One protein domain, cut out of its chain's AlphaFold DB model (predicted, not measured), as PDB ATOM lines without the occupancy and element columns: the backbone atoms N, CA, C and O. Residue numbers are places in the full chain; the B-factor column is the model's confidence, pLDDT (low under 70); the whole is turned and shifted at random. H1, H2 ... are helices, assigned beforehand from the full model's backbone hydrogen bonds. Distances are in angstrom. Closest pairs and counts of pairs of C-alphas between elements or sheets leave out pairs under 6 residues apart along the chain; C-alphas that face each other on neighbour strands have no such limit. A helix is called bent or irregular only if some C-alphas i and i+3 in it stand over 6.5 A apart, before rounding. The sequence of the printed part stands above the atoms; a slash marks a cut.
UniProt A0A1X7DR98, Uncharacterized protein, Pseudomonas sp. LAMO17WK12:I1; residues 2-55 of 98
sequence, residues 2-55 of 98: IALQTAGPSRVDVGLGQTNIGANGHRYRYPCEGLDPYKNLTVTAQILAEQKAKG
ATOM      1  N   ILE A   2      45.685  26.766  55.592       87.56
ATOM      2  CA  ILE A   2      44.968  27.186  56.813       87.56
ATOM      3  C   ILE A   2      43.482  26.812  56.721       87.56
ATOM      4  O   ILE A   2      42.978  26.135  57.604       87.56
ATOM      5  N   ALA A   3      42.818  27.142  55.608       89.44
ATOM      6  CA  ALA A   3      41.388  26.870  55.420       89.44
ATOM      7  C   ALA A   3      41.014  25.384  55.583       89.44
ATOM      8  O   ALA A   3      39.994  25.060  56.182       89.44
ATOM      9  N   LEU A   4      41.850  24.467  55.085       92.56
ATOM     10  CA  LEU A   4      41.590  23.029  55.203       92.56
ATOM     11  C   LEU A   4      41.790  22.514  56.628       92.56
ATOM     12  O   LEU A   4      41.051  21.632  57.053       92.56
ATOM     13  N   GLN A   5      42.756  23.070  57.358       93.62
ATOM     14  CA  GLN A   5      42.991  22.728  58.759       93.62
ATOM     15  C   GLN A   5      41.889  23.282  59.671       93.62
ATOM     16  O   GLN A   5      41.509  22.615  60.626       93.62
ATOM     17  N   THR A   6      41.356  24.471  59.376       96.00
ATOM     18  CA  THR A   6      40.358  25.135  60.229       96.00
ATOM     19  C   THR A   6      38.920  24.714  59.934       96.00
ATOM     20  O   THR A   6      38.137  24.538  60.862       96.00
ATOM     21  N   ALA A   7      38.549  24.551  58.660       95.12
ATOM     22  CA  ALA A   7      37.169  24.267  58.253       95.12
ATOM     23  C   ALA A   7      36.930  22.802  57.846       95.12
ATOM     24  O   ALA A   7      35.783  22.352  57.807       95.12
ATOM     25  N   GLY A   8      37.996  22.057  57.544       96.44
ATOM     26  CA  GLY A   8      37.920  20.711  56.981       96.44
ATOM     27  C   GLY A   8      37.653  20.698  55.465       96.44
ATOM     28  O   GLY A   8      37.107  21.651  54.903       96.44
ATOM     29  N   PRO A   9      38.013  19.605  54.768       94.56
ATOM     30  CA  PRO A   9      38.027  19.555  53.304       94.56
ATOM     31  C   PRO A   9      36.644  19.692  52.660       94.56
ATOM     32  O   PRO A   9      36.517  20.313  51.609       94.56
ATOM     33  N   SER A  10      35.586  19.186  53.295       94.81
ATOM     34  CA  SER A  10      34.222  19.260  52.749       94.81
ATOM     35  C   SER A  10      33.608  20.663  52.792       94.81
ATOM     36  O   SER A  10      32.554  20.874  52.199       94.81
ATOM     37  N   ARG A  11      34.241  21.620  53.486       95.38
ATOM     38  CA  ARG A  11      33.785  23.017  53.602       95.38
ATOM     39  C   ARG A  11      34.647  24.002  52.811       95.38
ATOM     40  O   ARG A  11      34.487  25.208  52.972       95.38
ATOM     41  N   VAL A  12      35.569  23.499  51.993       96.00
ATOM     42  CA  VAL A  12      36.474  24.320  51.189       96.00
ATOM     43  C   VAL A  12      36.280  23.984  49.720       96.00
ATOM     44  O   VAL A  12      36.516  22.852  49.295       96.00
ATOM     45  N   ASP A  13      35.907  25.000  48.953       96.44
ATOM     46  CA  ASP A  13      35.878  24.967  47.498       96.44
ATOM     47  C   ASP A  13      37.106  25.713  46.957       96.44
ATOM     48  O   ASP A  13      37.481  26.768  47.472       96.44
ATOM     49  N   VAL A  14      37.768  25.151  45.941       97.00
ATOM     50  CA  VAL A  14      39.024  25.690  45.396       97.00
ATOM     51  C   VAL A  14      38.860  26.195  43.960       97.00
ATOM     52  O   VAL A  14      38.193  25.559  43.135       97.00
ATOM     53  N   GLY A  15      39.517  27.317  43.658       96.75
ATOM     54  CA  GLY A  15      39.695  27.847  42.304       96.75
ATOM     55  C   GLY A  15      38.421  28.374  41.632       96.75
ATOM     56  O   GLY A  15      37.360  28.476  42.244       96.75
ATOM     57  N   LEU A  16      38.536  28.725  40.349       97.50
ATOM     58  CA  LEU A  16      37.479  29.350  39.539       97.50
ATOM     59  C   LEU A  16      36.202  28.507  39.439       97.50
ATOM     60  O   LEU A  16      35.097  29.031  39.523       97.50
ATOM     61  N   GLY A  17      36.353  27.195  39.285       96.94
ATOM     62  CA  GLY A  17      35.250  26.246  39.233       96.94
ATOM     63  C   GLY A  17      34.651  25.918  40.598       96.94
ATOM     64  O   GLY A  17      33.671  25.180  40.650       96.94
ATOM     65  N   GLN A  18      35.217  26.447  41.693       96.81
ATOM     66  CA  GLN A  18      34.758  26.198  43.063       96.81
ATOM     67  C   GLN A  18      34.638  24.689  43.342       96.81
ATOM     68  O   GLN A  18      33.595  24.177  43.740       96.81
ATOM     69  N   THR A  19      35.712  23.944  43.063       97.19
ATOM     70  CA  THR A  19      35.724  22.487  43.233       97.19
ATOM     71  C   THR A  19      35.837  22.141  44.717       97.19
ATOM     72  O   THR A  19      36.845  22.467  45.343       97.19
ATOM     73  N   ASN A  20      34.852  21.437  45.273       96.56
ATOM     74  CA  ASN A  20      34.892  21.010  46.672       96.56
ATOM     75  C   ASN A  20      36.022  20.007  46.942       96.56
ATOM     76  O   ASN A  20      36.073  18.941  46.318       96.56
ATOM     77  N   ILE A  21      36.903  20.316  47.898       96.69
ATOM     78  CA  ILE A  21      38.074  19.485  48.214       96.69
ATOM     79  C   ILE A  21      37.673  18.165  48.882       96.69
ATOM     80  O   ILE A  21      38.281  17.137  48.599       96.69
ATOM     81  N   GLY A  22      36.635  18.151  49.720       95.88
ATOM     82  CA  GLY A  22      36.158  16.923  50.362       95.88
ATOM     83  C   GLY A  22      35.628  15.899  49.360       95.88
ATOM     84  O   GLY A  22      35.916  14.713  49.486       95.88
ATOM     85  N   ALA A  23      34.899  16.354  48.340       95.50
ATOM     86  CA  ALA A  23      34.334  15.473  47.320       95.50
ATOM     87  C   ALA A  23      35.327  15.118  46.198       95.50
ATOM     88  O   ALA A  23      35.387  13.972  45.758       95.50
ATOM     89  N   ASN A  24      36.104  16.094  45.719       97.12
ATOM     90  CA  ASN A  24      36.886  15.974  44.482       97.12
ATOM     91  C   ASN A  24      38.395  16.184  44.681       97.12
ATOM     92  O   ASN A  24      39.139  16.221  43.702       97.12
ATOM     93  N   GLY A  25      38.872  16.300  45.924       96.06
ATOM     94  CA  GLY A  25      40.283  16.551  46.238       96.06
ATOM     95  C   GLY A  25      41.244  15.508  45.669       96.06
ATOM     96  O   GLY A  25      42.356  15.857  45.293       96.06
ATOM     97  N   HIS A  26      40.790  14.260  45.512       97.19
ATOM     98  CA  HIS A  26      41.553  13.154  44.918       97.19
ATOM     99  C   HIS A  26      41.945  13.378  43.444       97.19
ATOM    100  O   HIS A  26      42.771  12.642  42.914       97.19
ATOM    101  N   ARG A  27      41.364  14.381  42.770       97.81
ATOM    102  CA  ARG A  27      41.719  14.773  41.392       97.81
ATOM    103  C   ARG A  27      42.937  15.694  41.318       97.81
ATOM    104  O   ARG A  27      43.431  15.976  40.227       97.81
ATOM    105  N   TYR A  28      43.405  16.164  42.469       97.06
ATOM    106  CA  TYR A  28      44.590  16.993  42.615       97.06
ATOM    107  C   TYR A  28      45.672  16.199  43.348       97.06
ATOM    108  O   TYR A  28      45.377  15.429  44.262       97.06
ATOM    109  N   ARG A  29      46.942  16.412  42.995       96.00
ATOM    110  CA  ARG A  29      48.073  15.802  43.717       96.00
ATOM    111  C   ARG A  29      48.170  16.337  45.148       96.00
ATOM    112  O   ARG A  29      48.577  15.622  46.058       96.00
ATOM    113  N   TYR A  30      47.815  17.605  45.330       93.31
ATOM    114  CA  TYR A  30      47.647  18.271  46.617       93.31
ATOM    115  C   TYR A  30      46.635  19.422  46.458       93.31
ATOM    116  O   TYR A  30      46.506  19.964  45.360       93.31
ATOM    117  N   PRO A  31      45.926  19.853  47.518       91.62
ATOM    118  CA  PRO A  31      44.773  20.749  47.365       91.62
ATOM    119  C   PRO A  31      45.075  22.110  46.723       91.62
ATOM    120  O   PRO A  31      44.238  22.651  46.005       91.62
ATOM    121  N   CYS A  32      46.273  22.661  46.950       94.12
ATOM    122  CA  CYS A  32      46.678  23.943  46.367       94.12
ATOM    123  C   CYS A  32      46.876  23.895  44.845       94.12
ATOM    124  O   CYS A  32      46.845  24.949  44.222       94.12
ATOM    125  N   GLU A  33      47.016  22.717  44.229       96.88
ATOM    126  CA  GLU A  33      47.043  22.587  42.764       96.88
ATOM    127  C   GLU A  33      45.735  23.102  42.134       96.88
ATOM    128  O   GLU A  33      45.735  23.631  41.031       96.88
ATOM    129  N   GLY A  34      44.617  23.028  42.867       96.75
ATOM    130  CA  GLY A  34      43.339  23.595  42.438       96.75
ATOM    131  C   GLY A  34      43.286  25.126  42.429       96.75
ATOM    132  O   GLY A  34      42.256  25.677  42.046       96.75
ATOM    133  N   LEU A  35      44.345  25.821  42.862       96.75
ATOM    134  CA  LEU A  35      44.483  27.272  42.699       96.75
ATOM    135  C   LEU A  35      45.098  27.649  41.346       96.75
ATOM    136  O   LEU A  35      44.960  28.800  40.935       96.75
ATOM    137  N   ASP A  36      45.729  26.704  40.638       98.06
ATOM    138  CA  ASP A  36      46.095  26.912  39.240       98.06
ATOM    139  C   ASP A  36      44.812  26.968  38.388       98.06
ATOM    140  O   ASP A  36      44.006  26.027  38.418       98.06
ATOM    141  N   PRO A  37      44.573  28.061  37.641       98.00
ATOM    142  CA  PRO A  37      43.304  28.273  36.957       98.00
ATOM    143  C   PRO A  37      43.048  27.238  35.857       98.00
ATOM    144  O   PRO A  37      41.915  26.776  35.711       98.00
ATOM    145  N   TYR A  38      44.076  26.830  35.110       98.25
ATOM    146  CA  TYR A  38      43.926  25.864  34.022       98.25
ATOM    147  C   TYR A  38      43.692  24.458  34.557       98.25
ATOM    148  O   TYR A  38      42.818  23.744  34.057       98.25
ATOM    149  N   LYS A  39      44.409  24.066  35.614       98.25
ATOM    150  CA  LYS A  39      44.196  22.785  36.279       98.25
ATOM    151  C   LYS A  39      42.798  22.707  36.873       98.25
ATOM    152  O   LYS A  39      42.102  21.713  36.665       98.25
ATOM    153  N   ASN A  40      42.376  23.748  37.584       98.50
ATOM    154  CA  ASN A  40      41.061  23.799  38.205       98.50
ATOM    155  C   ASN A  40      39.940  23.718  37.166       98.50
ATOM    156  O   ASN A  40      39.065  22.868  37.298       98.50
ATOM    157  N   LEU A  41      40.005  24.519  36.097       98.56
ATOM    158  CA  LEU A  41      39.010  24.473  35.023       98.56
ATOM    159  C   LEU A  41      39.006  23.125  34.291       98.56
ATOM    160  O   LEU A  41      37.931  22.622  33.968       98.56
ATOM    161  N   THR A  42      40.172  22.503  34.092       98.56
ATOM    162  CA  THR A  42      40.273  21.147  33.524       98.56
ATOM    163  C   THR A  42      39.533  20.129  34.393       98.56
ATOM    164  O   THR A  42      38.701  19.371  33.893       98.56
ATOM    165  N   VAL A  43      39.782  20.134  35.706       98.44
ATOM    166  CA  VAL A  43      39.109  19.238  36.657       98.44
ATOM    167  C   VAL A  43      37.606  19.526  36.724       98.44
ATOM    168  O   VAL A  43      36.798  18.600  36.675       98.44
ATOM    169  N   THR A  44      37.203  20.796  36.778       98.38
ATOM    170  CA  THR A  44      35.789  21.192  36.772       98.38
ATOM    171  C   THR A  44      35.069  20.718  35.508       98.38
ATOM    172  O   THR A  44      33.972  20.167  35.606       98.38
ATOM    173  N   ALA A  45      35.689  20.859  34.333       98.38
ATOM    174  CA  ALA A  45      35.131  20.378  33.072       98.38
ATOM    175  C   ALA A  45      34.946  18.852  33.064       98.38
ATOM    176  O   ALA A  45      33.901  18.372  32.625       98.38
ATOM    177  N   GLN A  46      35.905  18.094  33.606       98.50
ATOM    178  CA  GLN A  46      35.780  16.639  33.758       98.50
ATOM    179  C   GLN A  46      34.590  16.262  34.651       98.50
ATOM    180  O   GLN A  46      33.761  15.445  34.254       98.50
ATOM    181  N   ILE A  47      34.445  16.901  35.818       98.19
ATOM    182  CA  ILE A  47      33.325  16.624  36.733       98.19
ATOM    183  C   ILE A  47      31.986  16.952  36.054       98.19
ATOM    184  O   ILE A  47      31.033  16.177  36.150       98.19
ATOM    185  N   LEU A  48      31.892  18.082  35.346       97.75
ATOM    186  CA  LEU A  48      30.689  18.458  34.596       97.75
ATOM    187  C   LEU A  48      30.363  17.454  33.484       97.75
ATOM    188  O   LEU A  48      29.199  17.075  33.340       97.75
ATOM    189  N   ALA A  49      31.369  16.991  32.737       98.19
ATOM    190  CA  ALA A  49      31.202  15.971  31.704       98.19
ATOM    191  C   ALA A  49      30.667  14.656  32.291       98.19
ATOM    192  O   ALA A  49      29.724  14.081  31.750       98.19
ATOM    193  N   GLU A  50      31.177  14.226  33.448       97.69
ATOM    194  CA  GLU A  50      30.666  13.052  34.163       97.69
ATOM    195  C   GLU A  50      29.209  13.231  34.613       97.69
ATOM    196  O   GLU A  50      28.400  12.312  34.484       97.69
ATOM    197  N   GLN A  51      28.828  14.414  35.115       96.50
ATOM    198  CA  GLN A  51      27.427  14.665  35.480       96.50
ATOM    199  C   GLN A  51      26.502  14.711  34.261       96.50
ATOM    200  O   GLN A  51      25.346  14.289  34.363       96.50
ATOM    201  N   LYS A  52      27.000  15.205  33.123       96.44
ATOM    202  CA  LYS A  52      26.281  15.233  31.847       96.44
ATOM    203  C   LYS A  52      26.123  13.833  31.250       96.44
ATOM    204  O   LYS A  52      25.061  13.529  30.711       96.44
ATOM    205  N   ALA A  53      27.125  12.966  31.396       97.69
ATOM    206  CA  ALA A  53      27.080  11.576  30.941       97.69
ATOM    207  C   ALA A  53      25.988  10.749  31.647       97.69
ATOM    208  O   ALA A  53      25.455   9.810  31.068       97.69
ATOM    209  N   LYS A  54      25.565  11.151  32.855       95.06
ATOM    210  CA  LYS A  54      24.399  10.581  33.563       95.06
ATOM    211  C   LYS A  54      23.041  10.983  32.949       95.06
ATOM    212  O   LYS A  54      21.999  10.765  33.568       95.06
ATOM    213  N   GLY A  55      23.032  11.637  31.789       92.75
ATOM    214  CA  GLY A  55      21.831  12.091  31.088       92.75
ATOM    215  C   GLY A  55      21.263  13.417  31.602       92.75
ATOM    216  O   GLY A  55      21.750  13.997  32.575       92.75
TER     217      GLY A  55
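Overview. This is residues 2 to 55 of the 98 residues of an uncharacterized protein of Pseudomonas sp. LAMO17WK12:I1 (UniProt A0A1X7DR98). One long helix, H4, runs out as an arm from a small body made of the short helices H2 and H3 and a looped stretch, residues 8 to 20; residues 48 to 55, of which 48 to 53 belong to H4, stick out free. The short helix H1 sits at the other end of the length, apart from the other three helices. The printed part has 54 residues with four named helices, H1 to H4 in order, and no named strand; the class is all helix. It is compact by its radius of gyration of the C-alphas, 11.2 A, yet elongated, spanning 37 by 20 by 17 A.

Arrangement. H1, residues 2 to 7, touches no helix. In the stretch after it, residues 13 to 14 pair with residues 19 to 20, antiparallel. H2, residues 21 to 27, is close to but not clearly touching H3, residues 31 to 35; their closest C-alphas, of Gly 25 and Pro 31, are 6.2 A apart. H2 is also close to but not clearly touching H4, residues 37 to 53, about perpendicular at 79 degrees, with the closest C-alphas, of Arg 27 and Val 43, 7.0 A apart. H3 and H4 only just touch, with 3 pairs of C-alphas within 8 A, and only at the corner by their link; H4 does so with residues 39 to 40 alone, and the closest C-alphas, of Gly 34 and Asn 40, are 4.8 A apart. Each O i to N i+4 pair is within hydrogen-bond range in H1 and H4, against 1 of 3 in H2 and 0 of 1 in H3, where the O i to N i+3 pairs within range are 1 of 4 and 2 of 2.

Along the chain. H1 begins at C-alpha 2, (44.968, 27.186, 56.813), and is 8.5 A long from first to last C-alpha. H2 is 9.1 A long and irregular, with C-alphas 23 and 26 8.0 A apart. H3 is 8.0 A long. H4 is 24.0 A long, from C-alpha 37 at (43.304, 28.273, 36.957) to C-alpha 53 at (27.080, 11.576, 30.941).

Size, cuts and confidence. The two C-alphas farthest apart are those of Ile 2 and Gly 55, at 37.7 A. The link from H1 to H2 is long, with 13 residues; those from H2 to H3 and from H3 to H4 are tight. The printed part has no cut, its mean pLDDT is 96.3, and no printed residue is under 70.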